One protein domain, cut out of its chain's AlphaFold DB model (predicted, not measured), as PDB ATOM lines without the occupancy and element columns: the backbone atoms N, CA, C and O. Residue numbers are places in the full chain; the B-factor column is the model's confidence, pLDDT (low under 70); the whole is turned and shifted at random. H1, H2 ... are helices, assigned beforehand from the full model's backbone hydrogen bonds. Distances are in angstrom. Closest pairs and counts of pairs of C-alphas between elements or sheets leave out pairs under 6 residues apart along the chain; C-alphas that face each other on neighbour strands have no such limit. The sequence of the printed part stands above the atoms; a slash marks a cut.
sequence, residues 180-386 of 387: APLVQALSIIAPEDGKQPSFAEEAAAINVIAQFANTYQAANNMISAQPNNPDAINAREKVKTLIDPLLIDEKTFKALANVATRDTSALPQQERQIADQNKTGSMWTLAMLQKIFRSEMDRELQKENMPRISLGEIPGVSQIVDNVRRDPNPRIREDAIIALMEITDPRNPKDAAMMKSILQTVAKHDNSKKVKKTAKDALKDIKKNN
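Overview. This is residues 180 to 386 of the 387 residues of an uncharacterized protein of Candidatus Gastranaerophilales bacterium (UniProt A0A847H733). This is a flat slab two helices thick: H2, H5, H7 and H9 run roughly the same way side by side in one layer, with long H5 through the middle, and H1, H3, H4, H6 and H8 cover it as a second, less even layer. H4 to H9 form an up-and-down bundle, each helix running against the one before. The 207 printed residues hold nine named helices, H1 to H9 in order, and no named strand: all helix. The whole is compact, radius of gyration of the C-alphas 17.7 A, spanning 50 by 45 by 23 A.

Along the chain. Find C-alpha 180 at (88.848, 45.612, 57.105), where H1, residues 180 to 189, begins. Next come H2, residues 199 to 225, 38.3 A long, H3, residues 230 to 247, with a kink of 41 degrees near residue 241, and H4, residues 250 to 261. H5, residues 269 to 303, runs 51.1 A. Then look for H6, residues 317 to 326, H7, 330 to 343, H8, 349 to 365, and H9, 369 to 384, ending at C-alpha 384, (88.688, 13.200, 84.717).

Arrangement. H1 touches H2, closest C-alphas Ala 185 and Ala 205, 4.2 A. H2 and H3 form a hairpin, closest C-alphas Ala 219 and Arg 236, 5.3 A. H5 touches H2 at a shallow tilt of 27 degrees, the same way, closest C-alphas Thr 285 and Ala 210, 5.3 A. H4 and H5, H6 and H7, and H8 and H9 are hairpins too; in the last, C-alphas Ala 363 and Lys 372 come closest, 4.4 A. Every O i to N i+4 pair is within hydrogen-bond range in H1, H2, H4, H5, H6 and H8; H3 has 11 of 14, H7 9 of 10, H9 11 of 12.

Size, cuts and confidence. The printed part has no cut; look for its long link, H5 to H6, at residues 304 to 316. No printed residue is under 70 in pLDDT.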
ATOM      1  N   ALA A 180      88.707  44.208  56.711       95.00
ATOM      2  CA  ALA A 180      88.848  45.612  57.105       95.00
ATOM      3  C   ALA A 180      88.377  45.918  58.555       95.00
ATOM      4  O   ALA A 180      89.105  46.620  59.262       95.00
ATOM      5  N   PRO A 181      87.261  45.349  59.077       97.00
ATOM      6  CA  PRO A 181      86.881  45.528  60.484       97.00
ATOM      7  C   PRO A 181      87.885  44.915  61.470       97.00
ATOM      8  O   PRO A 181      88.108  45.468  62.545       97.00
ATOM      9  N   LEU A 182      88.516  43.790  61.108       96.56
ATOM     10  CA  LEU A 182      89.558  43.161  61.921       96.56
ATOM     11  C   LEU A 182      90.827  44.020  61.944       96.56
ATOM     12  O   LEU A 182      91.361  44.264  63.021       96.56
ATOM     13  N   VAL A 183      91.278  44.531  60.794       95.44
ATOM     14  CA  VAL A 183      92.450  45.423  60.733       95.44
ATOM     15  C   VAL A 183      92.219  46.691  61.566       95.44
ATOM     16  O   VAL A 183      93.098  47.084  62.330       95.44
ATOM     17  N   GLN A 184      91.017  47.277  61.506       96.31
ATOM     18  CA  GLN A 184      90.641  48.417  62.349       96.31
ATOM     19  C   GLN A 184      90.625  48.065  63.848       96.31
ATOM     20  O   GLN A 184      91.084  48.848  64.675       96.31
ATOM     21  N   ALA A 185      90.124  46.888  64.226       97.62
ATOM     22  CA  ALA A 185      90.147  46.449  65.619       97.62
ATOM     23  C   ALA A 185      91.580  46.211  66.133       97.62
ATOM     24  O   ALA A 185      91.911  46.574  67.263       97.62
ATOM     25  N   LEU A 186      92.455  45.656  65.292       96.31
ATOM     26  CA  LEU A 186      93.861  45.435  65.623       96.31
ATOM     27  C   LEU A 186      94.639  46.749  65.759       96.31
ATOM     28  O   LEU A 186      95.438  46.866  66.686       96.31
ATOM     29  N   SER A 187      94.380  47.763  64.925       95.38
ATOM     30  CA  SER A 187      95.008  49.083  65.092       95.38
ATOM     31  C   SER A 187      94.503  49.840  66.327       95.38
ATOM     32  O   SER A 187      95.267  50.607  66.906       95.38
ATOM     33  N   ILE A 188      93.279  49.575  66.802       96.62
ATOM     34  CA  ILE A 188      92.770  50.116  68.075       96.62
ATOM     35  C   ILE A 188      93.486  49.495  69.286       96.62
ATOM     36  O   ILE A 188      93.868  50.232  70.192       96.62
ATOM     37  N   ILE A 189      93.684  48.168  69.336       94.56
ATOM     38  CA  ILE A 189      94.358  47.528  70.491       94.56
ATOM     39  C   ILE A 189      95.892  47.551  70.409       94.56
ATOM     40  O   ILE A 189      96.564  47.355  71.424       94.56
ATOM     41  N   ALA A 190      96.453  47.785  69.219       92.38
ATOM     42  CA  ALA A 190      97.889  47.849  68.958       92.38
ATOM     43  C   ALA A 190      98.272  49.101  68.126       92.38
ATOM     44  O   ALA A 190      98.808  48.955  67.017       92.38
ATOM     45  N   PRO A 191      97.990  50.318  68.642       90.25
ATOM     46  CA  PRO A 191      98.189  51.579  67.928       90.25
ATOM     47  C   PRO A 191      99.673  51.871  67.687       90.25
ATOM     48  O   PRO A 191     100.502  51.752  68.590       90.25
ATOM     49  N   GLU A 192     100.007  52.272  66.460       85.81
ATOM     50  CA  GLU A 192     101.392  52.534  66.031       85.81
ATOM     51  C   GLU A 192     101.824  53.991  66.256       85.81
ATOM     52  O   GLU A 192     103.008  54.266  66.428       85.81
ATOM     53  N   ASP A 193     100.862  54.913  66.348       86.50
ATOM     54  CA  ASP A 193     101.058  56.313  66.751       86.50
ATOM     55  C   ASP A 193     101.188  56.486  68.281       86.50
ATOM     56  O   ASP A 193     101.392  57.596  68.774       86.50
ATOM     57  N   GLY A 194     101.051  55.396  69.046       78.88
ATOM     58  CA  GLY A 194     101.045  55.401  70.510       78.88
ATOM     59  C   GLY A 194      99.785  56.009  71.140       78.88
ATOM     60  O   GLY A 194      99.736  56.170  72.362       78.88
ATOM     61  N   LYS A 195      98.756  56.344  70.350       86.38
ATOM     62  CA  LYS A 195      97.512  56.936  70.846       86.38
ATOM     63  C   LYS A 195      96.701  55.890  71.607       86.38
ATOM     64  O   LYS A 195      96.113  54.984  71.023       86.38
ATOM     65  N   GLN A 196      96.630  56.037  72.926       87.25
ATOM     66  CA  GLN A 196      95.846  55.134  73.762       87.25
ATOM     67  C   GLN A 196      94.336  55.264  73.450       87.25
ATOM     68  O   GLN A 196      93.809  56.380  73.511       87.25
ATOM     69  N   PRO A 197      93.625  54.162  73.135       93.06
ATOM     70  CA  PRO A 197      92.179  54.186  72.926       93.06
ATOM     71  C   PRO A 197      91.434  54.400  74.248       93.06
ATOM     72  O   PRO A 197      91.936  54.071  75.329       93.06
ATOM     73  N   SER A 198      90.190  54.877  74.177       94.94
ATOM     74  CA  SER A 198      89.284  54.787  75.323       94.94
ATOM     75  C   SER A 198      88.933  53.326  75.625       94.94
ATOM     76  O   SER A 198      88.907  52.470  74.736       94.94
ATOM     77  N   PHE A 199      88.566  53.031  76.877       95.81
ATOM     78  CA  PHE A 199      88.115  51.686  77.252       95.81
ATOM     79  C   PHE A 199      86.884  51.218  76.449       95.81
ATOM     80  O   PHE A 199      86.680  50.016  76.312       95.81
ATOM     81  N   ALA A 200      86.078  52.130  75.891       95.38
ATOM     82  CA  ALA A 200      84.928  51.785  75.054       95.38
ATOM     83  C   ALA A 200      85.331  51.378  73.621       95.38
ATOM     84  O   ALA A 200      84.810  50.392  73.100       95.38
ATOM     85  N   GLU A 201      86.278  52.090  73.001       96.75
ATOM     86  CA  GLU A 201      86.846  51.715  71.694       96.75
ATOM     87  C   GLU A 201      87.594  50.381  71.791       96.75
ATOM     88  O   GLU A 201      87.397  49.489  70.969       96.75
ATOM     89  N   GLU A 202      88.386  50.209  72.852       96.88
ATOM     90  CA  GLU A 202      89.083  48.959  73.156       96.88
ATOM     91  C   GLU A 202      88.102  47.791  73.364       96.88
ATOM     92  O   GLU A 202      88.298  46.720  72.791       96.88
ATOM     93  N   ALA A 203      87.001  47.996  74.102       97.00
ATOM     94  CA  ALA A 203      85.953  46.985  74.267       97.00
ATOM     95  C   ALA A 203      85.333  46.574  72.921       97.00
ATOM     96  O   ALA A 203      85.119  45.385  72.668       97.00
ATOM     97  N   ALA A 204      85.044  47.538  72.042       97.81
ATOM     98  CA  ALA A 204      84.509  47.263  70.711       97.81
ATOM     99  C   ALA A 204      85.507  46.462  69.856       97.81
ATOM    100  O   ALA A 204      85.130  45.457  69.252       97.81
ATOM    101  N   ALA A 205      86.785  46.846  69.867       98.25
ATOM    102  CA  ALA A 205      87.841  46.162  69.132       98.25
ATOM    103  C   ALA A 205      88.060  44.713  69.605       98.25
ATOM    104  O   ALA A 205      88.087  43.798  68.782       98.25
ATOM    105  N   ILE A 206      88.123  44.473  70.920       98.38
ATOM    106  CA  ILE A 206      88.215  43.118  71.494       98.38
ATOM    107  C   ILE A 206      87.043  42.249  71.020       98.38
ATOM    108  O   ILE A 206      87.250  41.107  70.613       98.38
ATOM    109  N   ASN A 207      85.820  42.790  71.018       97.94
ATOM    110  CA  ASN A 207      84.636  42.063  70.556       97.94
ATOM    111  C   ASN A 207      84.700  41.709  69.059       97.94
ATOM    112  O   ASN A 207      84.288  40.612  68.687       97.94
ATOM    113  N   VAL A 208      85.240  42.585  68.203       98.31
ATOM    114  CA  VAL A 208      85.461  42.271  66.779       98.31
ATOM    115  C   VAL A 208      86.507  41.163  66.626       98.31
ATOM    116  O   VAL A 208      86.244  40.165  65.961       98.31
ATOM    117  N   ILE A 209      87.657  41.270  67.299       98.19
ATOM    118  CA  ILE A 209      88.718  40.246  67.250       98.19
ATOM    119  C   ILE A 209      88.180  38.889  67.734       98.19
ATOM    120  O   ILE A 209      88.426  37.863  67.099       98.19
ATOM    121  N   ALA A 210      87.357  38.879  68.788       97.69
ATOM    122  CA  ALA A 210      86.664  37.686  69.259       97.69
ATOM    123  C   ALA A 210      85.690  37.104  68.217       97.69
ATOM    124  O   ALA A 210      85.606  35.884  68.087       97.69
ATOM    125  N   GLN A 211      84.967  37.923  67.444       96.88
ATOM    126  CA  GLN A 211      84.077  37.437  66.375       96.88
ATOM    127  C   GLN A 211      84.857  36.767  65.234       96.88
ATOM    128  O   GLN A 211      84.474  35.684  64.784       96.88
ATOM    129  N   PHE A 212      85.985  37.343  64.807       96.19
ATOM    130  CA  PHE A 212      86.864  36.707  63.820       96.19
ATOM    131  C   PHE A 212      87.518  35.424  64.374       96.19
ATOM    132  O   PHE A 212      87.566  34.416  63.667       96.19
ATOM    133  N   ALA A 213      87.915  35.392  65.651       95.19
ATOM    134  CA  ALA A 213      88.439  34.187  66.305       95.19
ATOM    135  C   ALA A 213      87.386  33.061  66.417       95.19
ATOM    136  O   ALA A 213      87.680  31.903  66.121       95.19
ATOM    137  N   ASN A 214      86.130  33.390  66.746       93.81
ATOM    138  CA  ASN A 214      85.018  32.429  66.712       93.81
ATOM    139  C   ASN A 214      84.763  31.913  65.284       93.81
ATOM    140  O   ASN A 214      84.485  30.730  65.095       93.81
ATOM    141  N   THR A 215      84.886  32.782  64.275       91.00
ATOM    142  CA  THR A 215      84.707  32.426  62.854       91.00
ATOM    143  C   THR A 215      85.790  31.450  62.384       91.00
ATOM    144  O   THR A 215      85.475  30.445  61.744       91.00
ATOM    145  N   TYR A 216      87.046  31.676  62.789       91.69
ATOM    146  CA  TYR A 216      88.140  30.714  62.638       91.69
ATOM    147  C   TYR A 216      87.766  29.375  63.293       91.69
ATOM    148  O   TYR A 216      87.747  28.333  62.632       91.69
ATOM    149  N   GLN A 217      87.438  29.388  64.589       90.06
ATOM    150  CA  GLN A 217      87.151  28.168  65.346       90.06
ATOM    151  C   GLN A 217      85.986  27.371  64.730       90.06
ATOM    152  O   GLN A 217      86.057  26.144  64.654       90.06
ATOM    153  N   ALA A 218      84.956  28.050  64.218       90.19
ATOM    154  CA  ALA A 218      83.849  27.435  63.493       90.19
ATOM    155  C   ALA A 218      84.304  26.733  62.200       90.19
ATOM    156  O   ALA A 218      83.956  25.569  61.999       90.19
ATOM    157  N   ALA A 219      85.128  27.377  61.364       89.31
ATOM    158  CA  ALA A 219      85.675  26.757  60.152       89.31
ATOM    159  C   ALA A 219      86.546  25.525  60.473       89.31
ATOM    160  O   ALA A 219      86.435  24.486  59.814       89.31
ATOM    161  N   ASN A 220      87.357  25.597  61.534       86.75
ATOM    162  CA  ASN A 220      88.145  24.458  62.002       86.75
ATOM    163  C   ASN A 220      87.263  23.306  62.509       86.75
ATOM    164  O   ASN A 220      87.498  22.158  62.133       86.75
ATOM    165  N   ASN A 221      86.203  23.600  63.267       89.38
ATOM    166  CA  ASN A 221      85.229  22.601  63.714       89.38
ATOM    167  C   ASN A 221      84.478  21.951  62.534       89.38
ATOM    168  O   ASN A 221      84.291  20.733  62.527       89.38
ATOM    169  N   MET A 222      84.091  22.729  61.515       88.31
ATOM    170  CA  MET A 222      83.456  22.214  60.293       88.31
ATOM    171  C   MET A 222      84.373  21.238  59.547       88.31
ATOM    172  O   MET A 222      83.930  20.147  59.194       88.31
ATOM    173  N   ILE A 223      85.655  21.577  59.372       88.44
ATOM    174  CA  ILE A 223      86.650  20.675  58.773       88.44
ATOM    175  C   ILE A 223      86.873  19.418  59.618       88.44
ATOM    176  O   ILE A 223      86.966  18.324  59.067       88.44
ATOM    177  N   SER A 224      86.926  19.536  60.946       86.00
ATOM    178  CA  SER A 224      87.083  18.375  61.832       86.00
ATOM    179  C   SER A 224      85.885  17.419  61.788       86.00
ATOM    180  O   SER A 224      86.074  16.215  61.945       86.00
ATOM    181  N   ALA A 225      84.672  17.929  61.560       89.44
ATOM    182  CA  ALA A 225      83.462  17.119  61.426       89.44
ATOM    183  C   ALA A 225      83.243  16.572  60.002       89.44
ATOM    184  O   ALA A 225      82.684  15.487  59.840       89.44
ATOM    185  N   GLN A 226      83.646  17.319  58.968       89.81
ATOM    186  CA  GLN A 226      83.405  17.000  57.557       89.81
ATOM    187  C   GLN A 226      84.637  17.343  56.690       89.81
ATOM    188  O   GLN A 226      84.602  18.299  55.913       89.81
ATOM    189  N   PRO A 227      85.731  16.560  56.766       86.50
ATOM    190  CA  PRO A 227      87.025  16.919  56.164       86.50
ATOM    191  C   PRO A 227      87.024  17.012  54.631       86.50
ATOM    192  O   PRO A 227      87.924  17.625  54.063       86.50
ATOM    193  N   ASN A 228      86.016  16.434  53.970       92.00
ATOM    194  CA  ASN A 228      85.863  16.427  52.513       92.00
ATOM    195  C   ASN A 228      84.741  17.370  52.019       92.00
ATOM    196  O   ASN A 228      84.375  17.307  50.847       92.00
ATOM    197  N   ASN A 229      84.144  18.196  52.889       92.31
ATOM    198  CA  ASN A 229      83.083  19.129  52.496       92.31
ATOM    199  C   ASN A 229      83.692  20.373  51.801       92.31
ATOM    200  O   ASN A 229      84.506  21.058  52.426       92.31
ATOM    201  N   PRO A 230      83.295  20.712  50.553       92.94
ATOM    202  CA  PRO A 230      83.829  21.869  49.832       92.94
ATOM    203  C   PRO A 230      83.644  23.209  50.554       92.94
ATOM    204  O   PRO A 230      84.563  24.021  50.556       92.94
ATOM    205  N   ASP A 231      82.507  23.439  51.211       90.25
ATOM    206  CA  ASP A 231      82.235  24.684  51.939       90.25
ATOM    207  C   ASP A 231      83.116  24.806  53.185       90.25
ATOM    208  O   ASP A 231      83.617  25.888  53.485       90.25
ATOM    209  N   ALA A 232      83.376  23.691  53.877       89.00
ATOM    210  CA  ALA A 232      84.306  23.655  55.005       89.00
ATOM    211  C   ALA A 232      85.757  23.918  54.556       89.00
ATOM    212  O   ALA A 232      86.487  24.653  55.223       89.00
ATOM    213  N   ILE A 233      86.160  23.368  53.404       91.31
ATOM    214  CA  ILE A 233      87.477  23.604  52.788       91.31
ATOM    215  C   ILE A 233      87.616  25.074  52.381       91.31
ATOM    216  O   ILE A 233      88.575  25.730  52.783       91.31
ATOM    217  N   ASN A 234      86.624  25.623  51.677       91.44
ATOM    218  CA  ASN A 234      86.595  27.024  51.258       91.44
ATOM    219  C   ASN A 234      86.578  27.994  52.452       91.44
ATOM    220  O   ASN A 234      87.248  29.026  52.416       91.44
ATOM    221  N   ALA A 235      85.842  27.674  53.523       90.06
ATOM    222  CA  ALA A 235      85.819  28.472  54.746       90.06
ATOM    223  C   ALA A 235      87.186  28.475  55.444       90.06
ATOM    224  O   ALA A 235      87.678  29.543  55.808       90.06
ATOM    225  N   ARG A 236      87.830  27.308  55.583       88.12
ATOM    226  CA  ARG A 236      89.168  27.219  56.184       88.12
ATOM    227  C   ARG A 236      90.233  27.904  55.335       88.12
ATOM    228  O   ARG A 236      91.097  28.552  55.908       88.12
ATOM    229  N   GLU A 237      90.175  27.813  54.009       90.88
ATOM    230  CA  GLU A 237      91.171  28.477  53.159       90.88
ATOM    231  C   GLU A 237      91.017  30.005  53.187       90.88
ATOM    232  O   GLU A 237      92.016  30.713  53.253       90.88
ATOM    233  N   LYS A 238      89.784  30.535  53.252       89.88
ATOM    234  CA  LYS A 238      89.541  31.972  53.492       89.88
ATOM    235  C   LYS A 238      90.059  32.440  54.851       89.88
ATOM    236  O   LYS A 238      90.681  33.494  54.930       89.88
ATOM    237  N   VAL A 239      89.833  31.655  55.906       91.88
ATOM    238  CA  VAL A 239      90.418  31.908  57.231       91.88
ATOM    239  C   VAL A 239      91.948  31.943  57.122       91.88
ATOM    240  O   VAL A 239      92.553  32.968  57.424       91.88
ATOM    241  N   LYS A 240      92.550  30.907  56.533       89.00
ATOM    242  CA  LYS A 240      94.002  30.770  56.371       89.00
ATOM    243  C   LYS A 240      94.662  31.887  55.556       89.00
ATOM    244  O   LYS A 240      95.800  32.257  55.829       89.00
ATOM    245  N   THR A 241      93.978  32.400  54.538       90.94
ATOM    246  CA  THR A 241      94.540  33.409  53.625       90.94
ATOM    247  C   THR A 241      94.300  34.846  54.078       90.94
ATOM    248  O   THR A 241      95.140  35.696  53.797       90.94
ATOM    249  N   LEU A 242      93.199  35.126  54.785       89.94
ATOM    250  CA  LEU A 242      92.793  36.494  55.141       89.94
ATOM    251  C   LEU A 242      92.835  36.789  56.650       89.94
ATOM    252  O   LEU A 242      93.003  37.941  57.041       89.94
ATOM    253  N   ILE A 243      92.652  35.776  57.502       91.06
ATOM    254  CA  ILE A 243      92.447  35.931  58.952       91.06
ATOM    255  C   ILE A 243      93.668  35.450  59.748       91.06
ATOM    256  O   ILE A 243      94.081  36.152  60.672       91.06
ATOM    257  N   ASP A 244      94.289  34.319  59.397       91.00
ATOM    258  CA  ASP A 244      95.514  33.829  60.059       91.00
ATOM    259  C   ASP A 244      96.636  34.878  60.134       91.00
ATOM    260  O   ASP A 244      97.152  35.067  61.237       91.00
ATOM    261  N   PRO A 245      96.981  35.620  59.055       92.00
ATOM    262  CA  PRO A 245      98.073  36.600  59.088       92.00
ATOM    263  C   PRO A 245      97.803  37.817  59.990       92.00
ATOM    264  O   PRO A 245      98.693  38.637  60.188       92.00
ATOM    265  N   LEU A 246      96.574  37.957  60.498       92.38
ATOM    266  CA  LEU A 246      96.128  39.059  61.353       92.38
ATOM    267  C   LEU A 246      95.847  38.589  62.790       92.38
ATOM    268  O   LEU A 246      96.178  39.281  63.751       92.38
ATOM    269  N   LEU A 247      95.235  37.413  62.961       92.50
ATOM    270  CA  LEU A 247      94.903  36.856  64.276       92.50
ATOM    271  C   LEU A 247      96.036  36.047  64.904       92.50
ATOM    272  O   LEU A 247      96.203  36.089  66.122       92.50
ATOM    273  N   ILE A 248      96.789  35.294  64.105       93.00
ATOM    274  CA  ILE A 248      97.812  34.353  64.579       93.00
ATOM    275  C   ILE A 248      99.203  35.004  64.462       93.00
ATOM    276  O   ILE A 248     100.174  34.396  64.025       93.00
ATOM    277  N   ASP A 249      99.281  36.273  64.878       91.56
ATOM    278  CA  ASP A 249     100.470  37.128  64.817       91.56
ATOM    279  C   ASP A 249     100.906  37.626  66.210       91.56
ATOM    280  O   ASP A 249     100.074  37.884  67.088       91.56
ATOM    281  N   GLU A 250     102.220  37.796  66.419       91.56
ATOM    282  CA  GLU A 250     102.789  38.201  67.711       91.56
ATOM    283  C   GLU A 250     102.226  39.546  68.195       91.56
ATOM    284  O   GLU A 250     101.936  39.679  69.387       91.56
ATOM    285  N   LYS A 251     102.005  40.524  67.301       93.19
ATOM    286  CA  LYS A 251     101.432  41.833  67.654       93.19
ATOM    287  C   LYS A 251     100.046  41.656  68.275       93.19
ATOM    288  O   LYS A 251      99.761  42.276  69.301       93.19
ATOM    289  N   THR A 252      99.229  40.755  67.730       95.12
ATOM    290  CA  THR A 252      97.876  40.445  68.220       95.12
ATOM    291  C   THR A 252      97.895  39.718  69.567       95.12
ATOM    292  O   THR A 252      97.220  40.158  70.503       95.12
ATOM    293  N   PHE A 253      98.717  38.669  69.729       95.94
ATOM    294  CA  PHE A 253      98.893  37.998  71.031       95.94
ATOM    295  C   PHE A 253      99.374  38.981  72.109       95.94
ATOM    296  O   PHE A 253      98.847  39.002  73.223       95.94
ATOM    297  N   LYS A 254     100.354  39.827  71.776       95.12
ATOM    298  CA  LYS A 254     100.966  40.817  72.671       95.12
ATOM    299  C   LYS A 254     100.002  41.935  73.053       95.12
ATOM    300  O   LYS A 254      99.958  42.311  74.222       95.12
ATOM    301  N   ALA A 255      99.203  42.437  72.115       95.69
ATOM    302  CA  ALA A 255      98.213  43.478  72.375       95.69
ATOM    303  C   ALA A 255      97.105  42.993  73.324       95.69
ATOM    304  O   ALA A 255      96.861  43.622  74.355       95.69
ATOM    305  N   LEU A 256      96.511  41.825  73.052       97.75
ATOM    306  CA  LEU A 256      95.514  41.221  73.944       97.75
ATOM    307  C   LEU A 256      96.111  40.891  75.321       97.75
ATOM    308  O   LEU A 256      95.470  41.133  76.344       97.75
ATOM    309  N   ALA A 257      97.354  40.399  75.375       96.75
ATOM    310  CA  ALA A 257      98.056  40.158  76.632       96.75
ATOM    311  C   ALA A 257      98.282  41.455  77.435       96.75
ATOM    312  O   ALA A 257      98.012  41.472  78.634       96.75
ATOM    313  N   ASN A 258      98.694  42.550  76.782       95.44
ATOM    314  CA  ASN A 258      98.891  43.859  77.416       95.44
ATOM    315  C   ASN A 258      97.600  44.391  78.058       95.44
ATOM    316  O   ASN A 258      97.639  44.880  79.189       95.44
ATOM    317  N   VAL A 259      96.454  44.269  77.374       96.62
ATOM    318  CA  VAL A 259      95.146  44.619  77.954       96.62
ATOM    319  C   VAL A 259      94.814  43.678  79.117       96.62
ATOM    320  O   VAL A 259      94.479  44.144  80.206       96.62
ATOM    321  N   ALA A 260      94.983  42.364  78.931       96.69
ATOM    322  CA  ALA A 260      94.705  41.348  79.946       96.69
ATOM    323  C   ALA A 260      95.554  41.485  81.227       96.69
ATOM    324  O   ALA A 260      95.132  41.001  82.274       96.69
ATOM    325  N   THR A 261      96.720  42.143  81.195       95.50
ATOM    326  CA  THR A 261      97.574  42.379  82.381       95.50
ATOM    327  C   THR A 261      97.585  43.815  82.906       95.50
ATOM    328  O   THR A 261      98.229  44.065  83.923       95.50
ATOM    329  N   ARG A 262      96.903  44.765  82.254       93.94
ATOM    330  CA  ARG A 262      96.931  46.197  82.615       93.94
ATOM    331  C   ARG A 262      96.563  46.432  84.086       93.94
ATOM    332  O   ARG A 262      95.550  45.915  84.545       93.94
ATOM    333  N   ASP A 263      97.324  47.232  84.832       92.69
ATOM    334  CA  ASP A 263      96.880  47.608  86.181       92.69
ATOM    335  C   ASP A 263      95.654  48.533  86.093       92.69
ATOM    336  O   ASP A 263      95.680  49.574  85.440       92.69
ATOM    337  N   THR A 264      94.565  48.113  86.732       93.50
ATOM    338  CA  THR A 264      93.289  48.832  86.803       93.50
ATOM    339  C   THR A 264      93.016  49.375  88.208       93.50
ATOM    340  O   THR A 264      92.024  50.074  88.412       93.50
ATOM    341  N   SER A 265      93.883  49.093  89.189       90.69
ATOM    342  CA  SER A 265      93.657  49.379  90.610       90.69
ATOM    343  C   SER A 265      93.434  50.870  90.898       90.69
ATOM    344  O   SER A 265      92.499  51.215  91.628       90.69
ATOM    345  N   ALA A 266      94.229  51.735  90.262       93.81
ATOM    346  CA  ALA A 266      94.201  53.190  90.406       93.81
ATOM    347  C   ALA A 266      93.051  53.895  89.655       93.81
ATOM    348  O   ALA A 266      92.860  55.096  89.841       93.81
ATOM    349  N   LEU A 267      92.285  53.188  88.814       95.00
ATOM    350  CA  LEU A 267      91.224  53.800  88.007       95.00
ATOM    351  C   LEU A 267      89.981  54.170  88.846       95.00
ATOM    352  O   LEU A 267      89.627  53.439  89.786       95.00
ATOM    353  N   PRO A 268      89.251  55.245  88.479       95.62
ATOM    354  CA  PRO A 268      87.917  55.540  89.002       95.62
ATOM    355  C   PRO A 268      86.978  54.334  88.883       95.62
ATOM    356  O   PRO A 268      87.074  53.554  87.940       95.62
ATOM    357  N   GLN A 269      86.032  54.174  89.815       93.38
ATOM    358  CA  GLN A 269      85.229  52.944  89.920       93.38
ATOM    359  C   GLN A 269      84.510  52.547  88.617       93.38
ATOM    360  O   GLN A 269      84.445  51.358  88.311       93.38
ATOM    361  N   GLN A 270      83.987  53.517  87.862       92.12
ATOM    362  CA  GLN A 270      83.282  53.271  86.602       92.12
ATOM    363  C   GLN A 270      84.242  52.882  85.467       92.12
ATOM    364  O   GLN A 270      83.995  51.905  84.766       92.12
ATOM    365  N   GLU A 271      85.373  53.578  85.326       94.69
ATOM    366  CA  GLU A 271      86.422  53.230  84.357       94.69
ATOM    367  C   GLU A 271      87.027  51.858  84.659       94.69
ATOM    368  O   GLU A 271      87.125  51.021  83.765       94.69
ATOM    369  N   ARG A 272      87.333  51.580  85.933       95.44
ATOM    370  CA  ARG A 272      87.818  50.277  86.405       95.44
ATOM    371  C   ARG A 272      86.864  49.146  86.042       95.44
ATOM    372  O   ARG A 272      87.322  48.084  85.650       95.44
ATOM    373  N   GLN A 273      85.549  49.359  86.122       94.31
ATOM    374  CA  GLN A 273      84.573  48.342  85.717       94.31
ATOM    375  C   GLN A 273      84.636  48.018  84.219       94.31
ATOM    376  O   GLN A 273      84.409  46.864  83.863       94.31
ATOM    377  N   ILE A 274      84.936  48.988  83.349       94.81
ATOM    378  CA  ILE A 274      85.097  48.752  81.904       94.81
ATOM    379  C   ILE A 274      86.481  48.150  81.626       94.81
ATOM    380  O   ILE A 274      86.581  47.149  80.927       94.81
ATOM    381  N   ALA A 275      87.542  48.668  82.245       96.50
ATOM    382  CA  ALA A 275      88.896  48.135  82.105       96.50
ATOM    383  C   ALA A 275      89.018  46.675  82.599       96.50
ATOM    384  O   ALA A 275      89.661  45.857  81.943       96.50
ATOM    385  N   ASP A 276      88.344  46.314  83.696       96.94
ATOM    386  CA  ASP A 276      88.254  44.933  84.192       96.94
ATOM    387  C   ASP A 276      87.450  44.027  83.231       96.94
ATOM    388  O   ASP A 276      87.762  42.845  83.085       96.94
ATOM    389  N   GLN A 277      86.442  44.566  82.530       96.31
ATOM    390  CA  GLN A 277      85.739  43.845  81.458       96.31
ATOM    391  C   GLN A 277      86.636  43.641  80.231       96.31
ATOM    392  O   GLN A 277      86.668  42.536  79.692       96.31
ATOM    393  N   ASN A 278      87.417  44.649  79.834       97.69
ATOM    394  CA  ASN A 278      88.379  44.556  78.732       97.69
ATOM    395  C   ASN A 278      89.512  43.576  79.049       97.69
ATOM    396  O   ASN A 278      89.948  42.843  78.160       97.69
ATOM    397  N   LYS A 279      89.940  43.502  80.317       97.50
ATOM    398  CA  LYS A 279      90.832  42.456  80.830       97.50
ATOM    399  C   LYS A 279      90.256  41.068  80.585       97.50
ATOM    400  O   LYS A 279      90.878  40.275  79.882       97.50
ATOM    401  N   THR A 280      89.069  40.784  81.126       97.00
ATOM    402  CA  THR A 280      88.399  39.487  80.960       97.00
ATOM    403  C   THR A 280      88.181  39.169  79.475       97.00
ATOM    404  O   THR A 280      88.561  38.089  79.027       97.00
ATOM    405  N   GLY A 281      87.648  40.105  78.685       97.44
ATOM    406  CA  GLY A 281      87.395  39.928  77.251       97.44
ATOM    407  C   GLY A 281      88.666  39.646  76.444       97.44
ATOM    408  O   GLY A 281      88.701  38.689  75.671       97.44
ATOM    409  N   SER A 282      89.736  40.413  76.672       98.19
ATOM    410  CA  SER A 282      91.036  40.176  76.034       98.19
ATOM    411  C   SER A 282      91.629  38.832  76.427       98.19
ATOM    412  O   SER A 282      92.183  38.147  75.581       98.19
ATOM    413  N   MET A 283      91.483  38.419  77.687       97.75
ATOM    414  CA  MET A 283      92.014  37.154  78.194       97.75
ATOM    415  C   MET A 283      91.287  35.932  77.616       97.75
ATOM    416  O   MET A 283      91.930  34.943  77.271       97.75
ATOM    417  N   TRP A 284      89.965  36.018  77.441       97.06
ATOM    418  CA  TRP A 284      89.169  35.010  76.731       97.06
ATOM    419  C   TRP A 284      89.480  34.967  75.229       97.06
ATOM    420  O   TRP A 284      89.628  33.886  74.662       97.06
ATOM    421  N   THR A 285      89.628  36.130  74.592       97.75
ATOM    422  CA  THR A 285      89.999  36.236  73.170       97.75
ATOM    423  C   THR A 285      91.397  35.664  72.934       97.75
ATOM    424  O   THR A 285      91.592  34.844  72.043       97.75
ATOM    425  N   LEU A 286      92.354  36.011  73.799       97.81
ATOM    426  CA  LEU A 286      93.708  35.468  73.816       97.81
ATOM    427  C   LEU A 286      93.692  33.943  73.979       97.81
ATOM    428  O   LEU A 286      94.323  33.257  73.184       97.81
ATOM    429  N   ALA A 287      92.917  33.399  74.925       97.75
ATOM    430  CA  ALA A 287      92.773  31.952  75.108       97.75
ATOM    431  C   ALA A 287      92.202  31.239  73.865       97.75
ATOM    432  O   ALA A 287      92.652  30.146  73.514       97.75
ATOM    433  N   MET A 288      91.259  31.868  73.158       96.38
ATOM    434  CA  MET A 288      90.716  31.351  71.900       96.38
ATOM    435  C   MET A 288      91.782  31.316  70.794       96.38
ATOM    436  O   MET A 288      91.967  30.277  70.159       96.38
ATOM    437  N   LEU A 289      92.548  32.398  70.615       96.62
ATOM    438  CA  LEU A 289      93.660  32.453  69.655       96.62
ATOM    439  C   LEU A 289      94.783  31.470  70.006       96.62
ATOM    440  O   LEU A 289      95.305  30.787  69.130       96.62
ATOM    441  N   GLN A 290      95.106  31.324  71.291       96.69
ATOM    442  CA  GLN A 290      96.075  30.351  71.807       96.69
ATOM    443  C   GLN A 290      95.651  28.907  71.507       96.69
ATOM    444  O   GLN A 290      96.481  28.084  71.117       96.69
ATOM    445  N   LYS A 291      94.355  28.600  71.632       94.81
ATOM    446  CA  LYS A 291      93.771  27.298  71.281       94.81
ATOM    447  C   LYS A 291      93.772  27.040  69.771       94.81
ATOM    448  O   LYS A 291      94.012  25.906  69.351       94.81
ATOM    449  N   ILE A 292      93.542  28.073  68.960       93.31
ATOM    450  CA  ILE A 292      93.612  28.004  67.494       93.31
ATOM    451  C   ILE A 292      95.056  27.759  67.038       93.31
ATOM    452  O   ILE A 292      95.317  26.734  66.414       93.31
ATOM    453  N   PHE A 293      95.996  28.622  67.441       94.12
ATOM    454  CA  PHE A 293      97.434  28.483  67.176       94.12
ATOM    455  C   PHE A 293      97.942  27.090  67.552       94.12
ATOM    456  O   PHE A 293      98.583  26.422  66.745       94.12
ATOM    457  N   ARG A 294      97.579  26.606  68.749       94.19
ATOM    458  CA  ARG A 294      97.892  25.242  69.174       94.19
ATOM    459  C   ARG A 294      97.356  24.190  68.212       94.19
ATOM    460  O   ARG A 294      98.083  23.262  67.887       94.19
ATOM    461  N   SER A 295      96.093  24.295  67.807       90.56
ATOM    462  CA  SER A 295      95.440  23.284  66.968       90.56
ATOM    463  C   SER A 295      96.104  23.162  65.595       90.56
ATOM    464  O   SER A 295      96.217  22.053  65.075       90.56
ATOM    465  N   GLU A 296      96.587  24.273  65.036       89.12
ATOM    466  CA  GLU A 296      97.369  24.273  63.798       89.12
ATOM    467  C   GLU A 296      98.797  23.758  64.030       89.12
ATOM    468  O   GLU A 296      99.227  22.840  63.335       89.12
ATOM    469  N   MET A 297      99.506  24.243  65.055       91.75
ATOM    470  CA  MET A 297     100.860  23.767  65.383       91.75
ATOM    471  C   MET A 297     100.896  22.262  65.683       91.75
ATOM    472  O   MET A 297     101.719  21.546  65.120       91.75
ATOM    473  N   ASP A 298      99.974  21.748  66.501       92.44
ATOM    474  CA  ASP A 298      99.857  20.315  66.796       92.44
ATOM    475  C   ASP A 298      99.512  19.497  65.535       92.44
ATOM    476  O   ASP A 298      99.898  18.328  65.446       92.44
ATOM    477  N   ARG A 299      98.829  20.091  64.539       88.44
ATOM    478  CA  ARG A 299      98.545  19.453  63.243       88.44
ATOM    479  C   ARG A 299      99.778  19.396  62.346       88.44
ATOM    480  O   ARG A 299     100.007  18.358  61.728       88.44
ATOM    481  N   GLU A 300     100.551  20.475  62.250       90.12
ATOM    482  CA  GLU A 300     101.773  20.509  61.439       90.12
ATOM    483  C   GLU A 300     102.855  19.601  62.043       90.12
ATOM    484  O   GLU A 300     103.360  18.714  61.354       90.12
ATOM    485  N   LEU A 301     103.099  19.692  63.357       92.56
ATOM    486  CA  LEU A 301     104.025  18.808  64.077       92.56
ATOM    487  C   LEU A 301     103.649  17.324  63.931       92.56
ATOM    488  O   LEU A 301     104.533  16.477  63.804       92.56
ATOM    489  N   GLN A 302     102.353  16.989  63.878       90.88
ATOM    490  CA  GLN A 302     101.911  15.611  63.644       90.88
ATOM    491  C   GLN A 302     102.292  15.082  62.246       90.88
ATOM    492  O   GLN A 302     102.536  13.881  62.119       90.88
ATOM    493  N   LYS A 303     102.390  15.927  61.206       93.31
ATOM    494  CA  LYS A 303     102.860  15.498  59.868       93.31
ATOM    495  C   LYS A 303     104.330  15.085  59.892       93.31
ATOM    496  O   LYS A 303     104.715  14.144  59.207       93.31
ATOM    497  N   GLU A 304     105.123  15.770  60.711       94.94
ATOM    498  CA  GLU A 304     106.551  15.509  60.921       94.94
ATOM    499  C   GLU A 304     106.807  14.500  62.061       94.94
ATOM    500  O   GLU A 304     107.949  14.265  62.452       94.94
ATOM    501  N   ASN A 305     105.744  13.869  62.587       93.19
ATOM    502  CA  ASN A 305     105.778  12.910  63.698       93.19
ATOM    503  C   ASN A 305     106.467  13.459  64.973       93.19
ATOM    504  O   ASN A 305     107.052  12.715  65.762       93.19
ATOM    505  N   MET A 306     106.390  14.775  65.181       93.19
ATOM    506  CA  MET A 306     106.906  15.472  66.357       93.19
ATOM    507  C   MET A 306     105.901  15.475  67.523       93.19
ATOM    508  O   MET A 306     104.693  15.326  67.321       93.19
ATOM    509  N   PRO A 307     106.373  15.642  68.776       90.00
ATOM    510  CA  PRO A 307     105.491  15.792  69.927       90.00
ATOM    511  C   PRO A 307     104.677  17.090  69.842       90.00
ATOM    512  O   PRO A 307     105.188  18.126  69.425       90.00
ATOM    513  N   ARG A 308     103.428  17.040  70.319       91.38
ATOM    514  CA  ARG A 308     102.561  18.219  70.480       91.38
ATOM    515  C   ARG A 308     103.202  19.300  71.344       91.38
ATOM    516  O   ARG A 308     103.866  18.978  72.338       91.38
ATOM    517  N   ILE A 309     102.901  20.561  71.040       94.25
ATOM    518  CA  ILE A 309     103.272  21.677  71.909       94.25
ATOM    519  C   ILE A 309     102.554  21.542  73.250       94.25
ATOM    520  O   ILE A 309     101.442  21.007  73.355       94.25
ATOM    521  N   SER A 310     103.197  22.025  74.303       95.06
ATOM    522  CA  SER A 310     102.607  22.130  75.628       95.06
ATOM    523  C   SER A 310     102.158  23.540  75.954       95.06
ATOM    524  O   SER A 310     102.593  24.514  75.349       95.06
ATOM    525  N   LEU A 311     101.319  23.646  76.980       95.81
ATOM    526  CA  LEU A 311     100.769  24.905  77.473       95.81
ATOM    527  C   LEU A 311     101.844  25.971  77.782       95.81
ATOM    528  O   LEU A 311     101.578  27.158  77.637       95.81
ATOM    529  N   GLY A 312     103.057  25.565  78.177       94.00
ATOM    530  CA  GLY A 312     104.175  26.481  78.445       94.00
ATOM    531  C   GLY A 312     104.935  26.970  77.203       94.00
ATOM    532  O   GLY A 312     105.744  27.881  77.324       94.00
ATOM    533  N   GLU A 313     104.686  26.375  76.034       94.19
ATOM    534  CA  GLU A 313     105.300  26.723  74.741       94.19
ATOM    535  C   GLU A 313     104.372  27.630  73.890       94.19
ATOM    536  O   GLU A 313     104.729  28.014  72.780       94.19
ATOM    537  N   ILE A 314     103.189  27.999  74.406       94.81
ATOM    538  CA  ILE A 314     102.186  28.826  73.713       94.81
ATOM    539  C   ILE A 314     102.371  30.326  74.058       94.81
ATOM    540  O   ILE A 314     102.364  30.680  75.244       94.81
ATOM    541  N   PRO A 315     102.472  31.233  73.061       92.19
ATOM    542  CA  PRO A 315     102.620  32.674  73.288       92.19
ATOM    543  C   PRO A 315     101.517  33.274  74.169       92.19
ATOM    544  O   PRO A 315     100.333  33.012  73.973       92.19
ATOM    545  N   GLY A 316     101.894  34.108  75.143       91.94
ATOM    546  CA  GLY A 316     100.958  34.838  76.011       91.94
ATOM    547  C   GLY A 316     100.394  34.062  77.214       91.94
ATOM    548  O   GLY A 316      99.631  34.627  77.997       91.94
ATOM    549  N   VAL A 317     100.712  32.771  77.391       95.69
ATOM    550  CA  VAL A 317     100.132  31.972  78.494       95.69
ATOM    551  C   VAL A 317     100.620  32.438  79.868       95.69
ATOM    552  O   VAL A 317      99.844  32.443  80.825       95.69
ATOM    553  N   SER A 318     101.875  32.878  79.988       95.56
ATOM    554  CA  SER A 318     102.436  33.398  81.243       95.56
ATOM    555  C   SER A 318     101.631  34.578  81.799       95.56
ATOM    556  O   SER A 318     101.392  34.625  83.003       95.56
ATOM    557  N   GLN A 319     101.124  35.463  80.940       95.56
ATOM    558  CA  GLN A 319     100.274  36.594  81.319       95.56
ATOM    559  C   GLN A 319      98.920  36.156  81.908       95.56
ATOM    560  O   GLN A 319      98.442  36.757  82.872       95.56
ATOM    561  N   ILE A 320      98.319  35.075  81.400       97.56
ATOM    562  CA  ILE A 320      97.106  34.493  82.003       97.56
ATOM    563  C   ILE A 320      97.456  33.823  83.346       97.56
ATOM    564  O   ILE A 320      96.753  34.002  84.342       97.56
ATOM    565  N   VAL A 321      98.590  33.116  83.424       97.44
ATOM    566  CA  VAL A 321      99.072  32.478  84.664       97.44
ATOM    567  C   VAL A 321      99.389  33.496  85.770       97.44
ATOM    568  O   VAL A 321      99.096  33.228  86.936       97.44
ATOM    569  N   ASP A 322      99.968  34.656  85.454       96.31
ATOM    570  CA  ASP A 322     100.219  35.699  86.454       96.31
ATOM    571  C   ASP A 322      98.928  36.408  86.895       96.31
ATOM    572  O   ASP A 322      98.798  36.688  88.087       96.31
ATOM    573  N   ASN A 323      97.924  36.568  86.020       97.31
ATOM    574  CA  ASN A 323      96.577  36.978  86.442       97.31
ATOM    575  C   ASN A 323      95.990  35.996  87.473       97.31
ATOM    576  O   ASN A 323      95.656  36.419  88.579       97.31
ATOM    577  N   VAL A 324      95.974  34.682  87.184       97.88
ATOM    578  CA  VAL A 324      95.529  33.625  88.130       97.88
ATOM    579  C   VAL A 324      96.228  33.712  89.494       97.88
ATOM    580  O   VAL A 324      95.638  33.368  90.519       97.88
ATOM    581  N   ARG A 325      97.494  34.145  89.523       95.19
ATOM    582  CA  ARG A 325      98.319  34.212  90.738       95.19
ATOM    583  C   ARG A 325      98.215  35.528  91.508       95.19
ATOM    584  O   ARG A 325      98.429  35.502  92.718       95.19
ATOM    585  N   ARG A 326      98.003  36.664  90.830       94.06
ATOM    586  CA  ARG A 326      98.322  37.999  91.382       94.06
ATOM    587  C   ARG A 326      97.267  39.079  91.176       94.06
ATOM    588  O   ARG A 326      97.345  40.074  91.890       94.06
ATOM    589  N   ASP A 327      96.333  38.937  90.233       96.31
ATOM    590  CA  ASP A 327      95.382  40.025  89.963       96.31
ATOM    591  C   ASP A 327      94.549  40.337  91.223       96.31
ATOM    592  O   ASP A 327      94.050  39.402  91.855       96.31
ATOM    593  N   PRO A 328      94.394  41.606  91.646       94.06
ATOM    594  CA  PRO A 328      93.678  41.928  92.879       94.06
ATOM    595  C   PRO A 328      92.190  41.539  92.828       94.06
ATOM    596  O   PRO A 328      91.630  41.122  93.849       94.06
ATOM    597  N   ASN A 329      91.550  41.609  91.658       95.12
ATOM    598  CA  ASN A 329      90.135  41.323  91.481       95.12
ATOM    599  C   ASN A 329      89.892  39.795  91.436       95.12
ATOM    600  O   ASN A 329      90.314  39.113  90.498       95.12
ATOM    601  N   PRO A 330      89.167  39.208  92.412       97.00
ATOM    602  CA  PRO A 330      88.930  37.765  92.443       97.00
ATOM    603  C   PRO A 330      88.105  37.257  91.254       97.00
ATOM    604  O   PRO A 330      88.222  36.082  90.916       97.00
ATOM    605  N   ARG A 331      87.311  38.113  90.590       95.81
ATOM    606  CA  ARG A 331      86.621  37.733  89.351       95.81
ATOM    607  C   ARG A 331      87.624  37.476  88.228       95.81
ATOM    608  O   ARG A 331      87.524  36.452  87.568       95.81
ATOM    609  N   ILE A 332      88.609  38.354  88.056       97.56
ATOM    610  CA  ILE A 332      89.613  38.234  86.992       97.56
ATOM    611  C   ILE A 332      90.490  37.002  87.239       97.56
ATOM    612  O   ILE A 332      90.771  36.258  86.306       97.56
ATOM    613  N   ARG A 333      90.819  36.687  88.503       98.19
ATOM    614  CA  ARG A 333      91.491  35.419  88.853       98.19
ATOM    615  C   ARG A 333      90.651  34.172  88.554       98.19
ATOM    616  O   ARG A 333      91.217  33.135  88.222       98.19
ATOM    617  N   GLU A 334      89.325  34.245  88.667       98.12
ATOM    618  CA  GLU A 334      88.424  33.160  88.252       98.12
ATOM    619  C   GLU A 334      88.340  33.032  86.732       98.12
ATOM    620  O   GLU A 334      88.557  31.936  86.220       98.12
ATOM    621  N   ASP A 335      88.096  34.134  86.020       97.75
ATOM    622  CA  ASP A 335      88.045  34.174  84.555       97.75
ATOM    623  C   ASP A 335      89.368  33.641  83.959       97.75
ATOM    624  O   ASP A 335      89.351  32.809  83.053       97.75
ATOM    625  N   ALA A 336      90.512  33.996  84.557       98.38
ATOM    626  CA  ALA A 336      91.838  33.515  84.173       98.38
ATOM    627  C   ALA A 336      92.046  32.000  84.381       98.38
ATOM    628  O   ALA A 336      92.739  31.357  83.591       98.38
ATOM    629  N   ILE A 337      91.435  31.390  85.409       98.56
ATOM    630  CA  ILE A 337      91.462  29.925  85.582       98.56
ATOM    631  C   ILE A 337      90.706  29.248  84.439       98.56
ATOM    632  O   ILE A 337      91.162  28.224  83.928       98.56
ATOM    633  N   ILE A 338      89.560  29.805  84.040       97.25
ATOM    634  CA  ILE A 338      88.727  29.228  82.983       97.25
ATOM    635  C   ILE A 338      89.409  29.417  81.616       97.25
ATOM    636  O   ILE A 338      89.490  28.463  80.846       97.25
ATOM    637  N   ALA A 339      90.018  30.582  81.368       97.81
ATOM    638  CA  ALA A 339      90.836  30.848  80.185       97.81
ATOM    639  C   ALA A 339      92.008  29.852  80.042       97.81
ATOM    640  O   ALA A 339      92.187  29.267  78.976       97.81
ATOM    641  N   LEU A 340      92.759  29.561  81.118       97.75
ATOM    642  CA  LEU A 340      93.796  28.513  81.079       97.75
ATOM    643  C   LEU A 340      93.225  27.113  80.808       97.75
ATOM    644  O   LEU A 340      93.840  26.319  80.091       97.75
ATOM    645  N   MET A 341      92.065  26.788  81.385       96.94
ATOM    646  CA  MET A 341      91.402  25.498  81.174       96.94
ATOM    647  C   MET A 341      90.943  25.298  79.724       96.94
ATOM    648  O   MET A 341      90.971  24.166  79.249       96.94
ATOM    649  N   GLU A 342      90.587  26.369  79.013       95.06
ATOM    650  CA  GLU A 342      90.149  26.316  77.612       95.06
ATOM    651  C   GLU A 342      91.287  25.937  76.639       95.06
ATOM    652  O   GLU A 342      91.045  25.240  75.650       95.06
ATOM    653  N   ILE A 343      92.533  26.324  76.948       95.94
ATOM    654  CA  ILE A 343      93.746  26.070  76.135       95.94
ATOM    655  C   ILE A 343      94.391  24.705  76.456       95.94
ATOM    656  O   ILE A 343      95.084  24.110  75.625       95.94
ATOM    657  N   THR A 344      94.204  24.221  77.686       96.00
ATOM    658  CA  THR A 344      94.850  23.019  78.242       96.00
ATOM    659  C   THR A 344      94.413  21.744  77.510       96.00
ATOM    660  O   THR A 344      93.229  21.420  77.512       96.00
ATOM    661  N   ASP A 345      95.354  20.941  76.986       93.69
ATOM    662  CA  ASP A 345      95.061  19.542  76.633       93.69
ATOM    663  C   ASP A 345      95.353  18.674  77.869       93.69
ATOM    664  O   ASP A 345      96.522  18.408  78.166       93.69
ATOM    665  N   PRO A 346      94.336  18.202  78.616       92.06
ATOM    666  CA  PRO A 346      94.557  17.413  79.825       92.06
ATOM    667  C   PRO A 346      95.236  16.066  79.539       92.06
ATOM    668  O   PRO A 346      95.746  15.454  80.478       92.06
ATOM    669  N   ARG A 347      95.284  15.618  78.276       90.19
ATOM    670  CA  ARG A 347      95.989  14.405  77.834       90.19
ATOM    671  C   ARG A 347      97.484  14.653  77.605       90.19
ATOM    672  O   ARG A 347      98.246  13.693  77.612       90.19
ATOM    673  N   ASN A 348      97.924  15.907  77.436       92.19
ATOM    674  CA  ASN A 348      99.347  16.241  77.399       92.19
ATOM    675  C   ASN A 348      99.910  16.210  78.841       92.19
ATOM    676  O   ASN A 348      99.450  16.976  79.697       92.19
ATOM    677  N   PRO A 349     100.901  15.350  79.158       92.12
ATOM    678  CA  PRO A 349     101.435  15.253  80.515       92.12
ATOM    679  C   PRO A 349     102.094  16.545  81.016       92.12
ATOM    680  O   PRO A 349     101.988  16.837  82.210       92.12
ATOM    681  N   LYS A 350     102.728  17.333  80.126       95.19
ATOM    682  CA  LYS A 350     103.347  18.628  80.464       95.19
ATOM    683  C   LYS A 350     102.275  19.612  80.960       95.19
ATOM    684  O   LYS A 350     102.365  20.104  82.085       95.19
ATOM    685  N   ASP A 351     101.225  19.827  80.166       96.50
ATOM    686  CA  ASP A 351     100.086  20.705  80.483       96.50
ATOM    687  C   ASP A 351      99.415  20.308  81.793       96.50
ATOM    688  O   ASP A 351      99.216  21.124  82.693       96.50
ATOM    689  N   ALA A 352      99.091  19.019  81.919       95.75
ATOM    690  CA  ALA A 352      98.398  18.509  83.080       95.75
ATOM    691  C   ALA A 352      99.250  18.641  84.350       95.75
ATOM    692  O   ALA A 352      98.686  18.858  85.420       95.75
ATOM    693  N   ALA A 353     100.581  18.538  84.270       95.75
ATOM    694  CA  ALA A 353     101.477  18.815  85.394       95.75
ATOM    695  C   ALA A 353     101.526  20.316  85.740       95.75
ATOM    696  O   ALA A 353     101.342  20.678  86.906       95.75
ATOM    697  N   MET A 354     101.692  21.184  84.736       96.19
ATOM    698  CA  MET A 354     101.708  22.645  84.886       96.19
ATOM    699  C   MET A 354     100.420  23.158  85.546       96.19
ATOM    700  O   MET A 354     100.471  23.831  86.579       96.19
ATOM    701  N   MET A 355      99.258  22.760  85.027       97.81
ATOM    702  CA  MET A 355      97.959  23.159  85.568       97.81
ATOM    703  C   MET A 355      97.668  22.543  86.939       97.81
ATOM    704  O   MET A 355      97.149  23.234  87.816       97.81
ATOM    705  N   LYS A 356      98.068  21.286  87.197       97.25
ATOM    706  CA  LYS A 356      97.987  20.708  88.552       97.25
ATOM    707  C   LYS A 356      98.800  21.538  89.556       97.25
ATOM    708  O   LYS A 356      98.314  21.731  90.666       97.25
ATOM    709  N   SER A 357      99.977  22.046  89.185       97.00
ATOM    710  CA  SER A 357     100.819  22.891  90.048       97.00
ATOM    711  C   SER A 357     100.178  24.256  90.345       97.00
ATOM    712  O   SER A 357     100.013  24.637  91.511       97.00
ATOM    713  N   ILE A 358      99.722  24.960  89.300       97.62
ATOM    714  CA  ILE A 358      99.046  26.264  89.416       97.62
ATOM    715  C   ILE A 358      97.795  26.138  90.295       97.62
ATOM    716  O   ILE A 358      97.686  26.788  91.336       97.62
ATOM    717  N   LEU A 359      96.869  25.250  89.927       98.31
ATOM    718  CA  LEU A 359      95.565  25.159  90.579       98.31
ATOM    719  C   LEU A 359      95.648  24.607  92.008       98.31
ATOM    720  O   LEU A 359      94.856  25.012  92.856       98.31
ATOM    721  N   GLN A 360      96.613  23.729  92.326       98.06
ATOM    722  CA  GLN A 360      96.839  23.294  93.714       98.06
ATOM    723  C   GLN A 360      97.288  24.446  94.615       98.06
ATOM    724  O   GLN A 360      96.897  24.485  95.782       98.06
ATOM    725  N   THR A 361      98.084  25.374  94.081       97.88
ATOM    726  CA  THR A 361      98.530  26.564  94.813       97.88
ATOM    727  C   THR A 361      97.333  27.468  95.105       97.88
ATOM    728  O   THR A 361      97.045  27.763  96.264       97.88
ATOM    729  N   VAL A 362      96.549  27.803  94.077       98.12
ATOM    730  CA  VAL A 362      95.342  28.641  94.196       98.12
ATOM    731  C   VAL A 362      94.307  28.026  95.152       98.12
ATOM    732  O   VAL A 362      93.858  28.676  96.096       98.12
ATOM    733  N   ALA A 363      93.982  26.738  94.982       97.81
ATOM    734  CA  ALA A 363      92.995  26.018  95.796       97.81
ATOM    735  C   ALA A 363      93.327  25.971  97.303       97.81
ATOM    736  O   ALA A 363      92.415  25.809  98.126       97.81
ATOM    737  N   LYS A 364      94.613  26.103  97.663       97.19
ATOM    738  CA  LYS A 364      95.110  26.193  99.045       97.19
ATOM    739  C   LYS A 364      95.204  27.639  99.538       97.19
ATOM    740  O   LYS A 364      94.730  27.930 100.636       97.19
ATOM    741  N   HIS A 365      95.775  28.542  98.742       96.94
ATOM    742  CA  HIS A 365      96.293  29.822  99.236       96.94
ATOM    743  C   HIS A 365      95.472  31.064  98.851       96.94
ATOM    744  O   HIS A 365      95.585  32.061  99.551       96.94
ATOM    745  N   ASP A 366      94.596  31.021  97.841       98.06
ATOM    746  CA  ASP A 366      93.838  32.219  97.425       98.06
ATOM    747  C   ASP A 366      92.862  32.727  98.509       98.06
ATOM    748  O   ASP A 366      92.223  31.939  99.210       98.06
ATOM    749  N   ASN A 367      92.723  34.042  98.663       96.31
ATOM    750  CA  ASN A 367      91.857  34.641  99.685       96.31
ATOM    751  C   ASN A 367      90.351  34.509  99.374       96.31
ATOM    752  O   ASN A 367      89.527  34.490 100.290       96.31
ATOM    753  N   SER A 368      89.963  34.370  98.103       98.12
ATOM    754  CA  SER A 368      88.571  34.191  97.685       98.12
ATOM    755  C   SER A 368      88.122  32.737  97.814       98.12
ATOM    756  O   SER A 368      88.694  31.814  97.228       98.12
ATOM    757  N   LYS A 369      87.001  32.531  98.516       98.12
ATOM    758  CA  LYS A 369      86.306  31.234  98.574       98.12
ATOM    759  C   LYS A 369      85.831  30.765  97.190       98.12
ATOM    760  O   LYS A 369      85.766  29.558  96.965       98.12
ATOM    761  N   LYS A 370      85.513  31.697  96.280       97.81
ATOM    762  CA  LYS A 370      84.983  31.406  94.939       97.81
ATOM    763  C   LYS A 370      86.115  31.014  93.975       97.81
ATOM    764  O   LYS A 370      86.061  29.899  93.463       97.81
ATOM    765  N   VAL A 371      87.224  31.766  93.920       98.62
ATOM    766  CA  VAL A 371      88.473  31.359  93.226       98.62
ATOM    767  C   VAL A 371      88.944  29.978  93.716       98.62
ATOM    768  O   VAL A 371      89.207  29.079  92.916       98.62
ATOM    769  N   LYS A 372      88.956  29.751  95.041       98.56
ATOM    770  CA  LYS A 372      89.278  28.441  95.640       98.56
ATOM    771  C   LYS A 372      88.340  27.310  95.221       98.56
ATOM    772  O   LYS A 372      88.782  26.161  95.218       98.56
ATOM    773  N   LYS A 373      87.070  27.586  94.911       98.31
ATOM    774  CA  LYS A 373      86.136  26.593  94.361       98.31
ATOM    775  C   LYS A 373      86.469  26.318  92.895       98.31
ATOM    776  O   LYS A 373      86.705  25.162  92.561       98.31
ATOM    777  N   THR A 374      86.584  27.356  92.067       98.50
ATOM    778  CA  THR A 374      86.907  27.248  90.633       98.50
ATOM    779  C   THR A 374      88.194  26.447  90.406       98.50
ATOM    780  O   THR A 374      88.191  25.483  89.643       98.50
ATOM    781  N   ALA A 375      89.259  26.724  91.168       98.56
ATOM    782  CA  ALA A 375      90.505  25.954  91.101       98.56
ATOM    783  C   ALA A 375      90.352  24.476  91.524       98.56
ATOM    784  O   ALA A 375      91.014  23.599  90.969       98.56
ATOM    785  N   LYS A 376      89.477  24.171  92.496       98.50
ATOM    786  CA  LYS A 376      89.193  22.788  92.929       98.50
ATOM    787  C   LYS A 376      88.346  22.017  91.926       98.50
ATOM    788  O   LYS A 376      88.508  20.802  91.846       98.50
ATOM    789  N   ASP A 377      87.462  22.690  91.200       98.00
ATOM    790  CA  ASP A 377      86.627  22.069  90.173       98.00
ATOM    791  C   ASP A 377      87.449  21.806  88.902       98.00
ATOM    792  O   ASP A 377      87.539  20.654  88.483       98.00
ATOM    793  N   ALA A 378      88.231  22.784  88.431       97.81
ATOM    794  CA  ALA A 378      89.218  22.596  87.361       97.81
ATOM    795  C   ALA A 378      90.213  21.441  87.648       97.81
ATOM    796  O   ALA A 378      90.536  20.637  86.771       97.81
ATOM    797  N   LEU A 379      90.644  21.274  88.909       97.56
ATOM    798  CA  LEU A 379      91.461  20.125  89.342       97.56
ATOM    799  C   LEU A 379      90.746  18.765  89.270       97.56
ATOM    800  O   LEU A 379      91.435  17.742  89.241       97.56
ATOM    801  N   LYS A 380      89.408  18.713  89.282       96.44
ATOM    802  CA  LYS A 380      88.643  17.479  89.029       96.44
ATOM    803  C   LYS A 380      88.604  17.192  87.536       96.44
ATOM    804  O   LYS A 380      88.858  16.057  87.152       96.44
ATOM    805  N   ASP A 381      88.364  18.206  86.712       94.94
ATOM    806  CA  ASP A 381      88.214  18.034  85.264       94.94
ATOM    807  C   ASP A 381      89.525  17.588  84.605       94.94
ATOM    808  O   ASP A 381      89.532  16.615  83.852       94.94
ATOM    809  N   ILE A 382      90.669  18.156  85.007       93.94
ATOM    810  CA  ILE A 382      91.990  17.650  84.585       93.94
ATOM    811  C   ILE A 382      92.205  16.192  85.030       93.94
ATOM    812  O   ILE A 382      92.836  15.425  84.313       93.94
ATOM    813  N   LYS A 383      91.698  15.771  86.199       91.06
ATOM    814  CA  LYS A 383      91.802  14.371  86.672       91.06
ATOM    815  C   LYS A 383      90.803  13.422  86.006       91.06
ATOM    816  O   LYS A 383      91.022  12.213  86.030       91.06
ATOM    817  N   LYS A 384      89.700  13.946  85.471       90.50
ATOM    818  CA  LYS A 384      88.688  13.200  84.717       90.50
ATOM    819  C   LYS A 384      89.157  12.952  83.284       90.50
ATOM    820  O   LYS A 384      88.995  11.847  82.789       90.50
ATOM    821  N   ASN A 385      89.772  13.966  82.675       83.56
ATOM    822  CA  ASN A 385      90.156  13.997  81.263       83.56
ATOM    823  C   ASN A 385      91.644  13.625  81.027       83.56
ATOM    824  O   ASN A 385      92.154  13.771  79.919       83.56
ATOM    825  N   ASN A 386      92.341  13.175  82.077       77.31
ATOM    826  CA  ASN A 386      93.678  12.561  82.059       77.31
ATOM    827  C   ASN A 386      93.536  11.110  82.567       77.31
ATOM    828  O   ASN A 386      94.068  10.732  83.615       77.31
TER     829      ASN A 386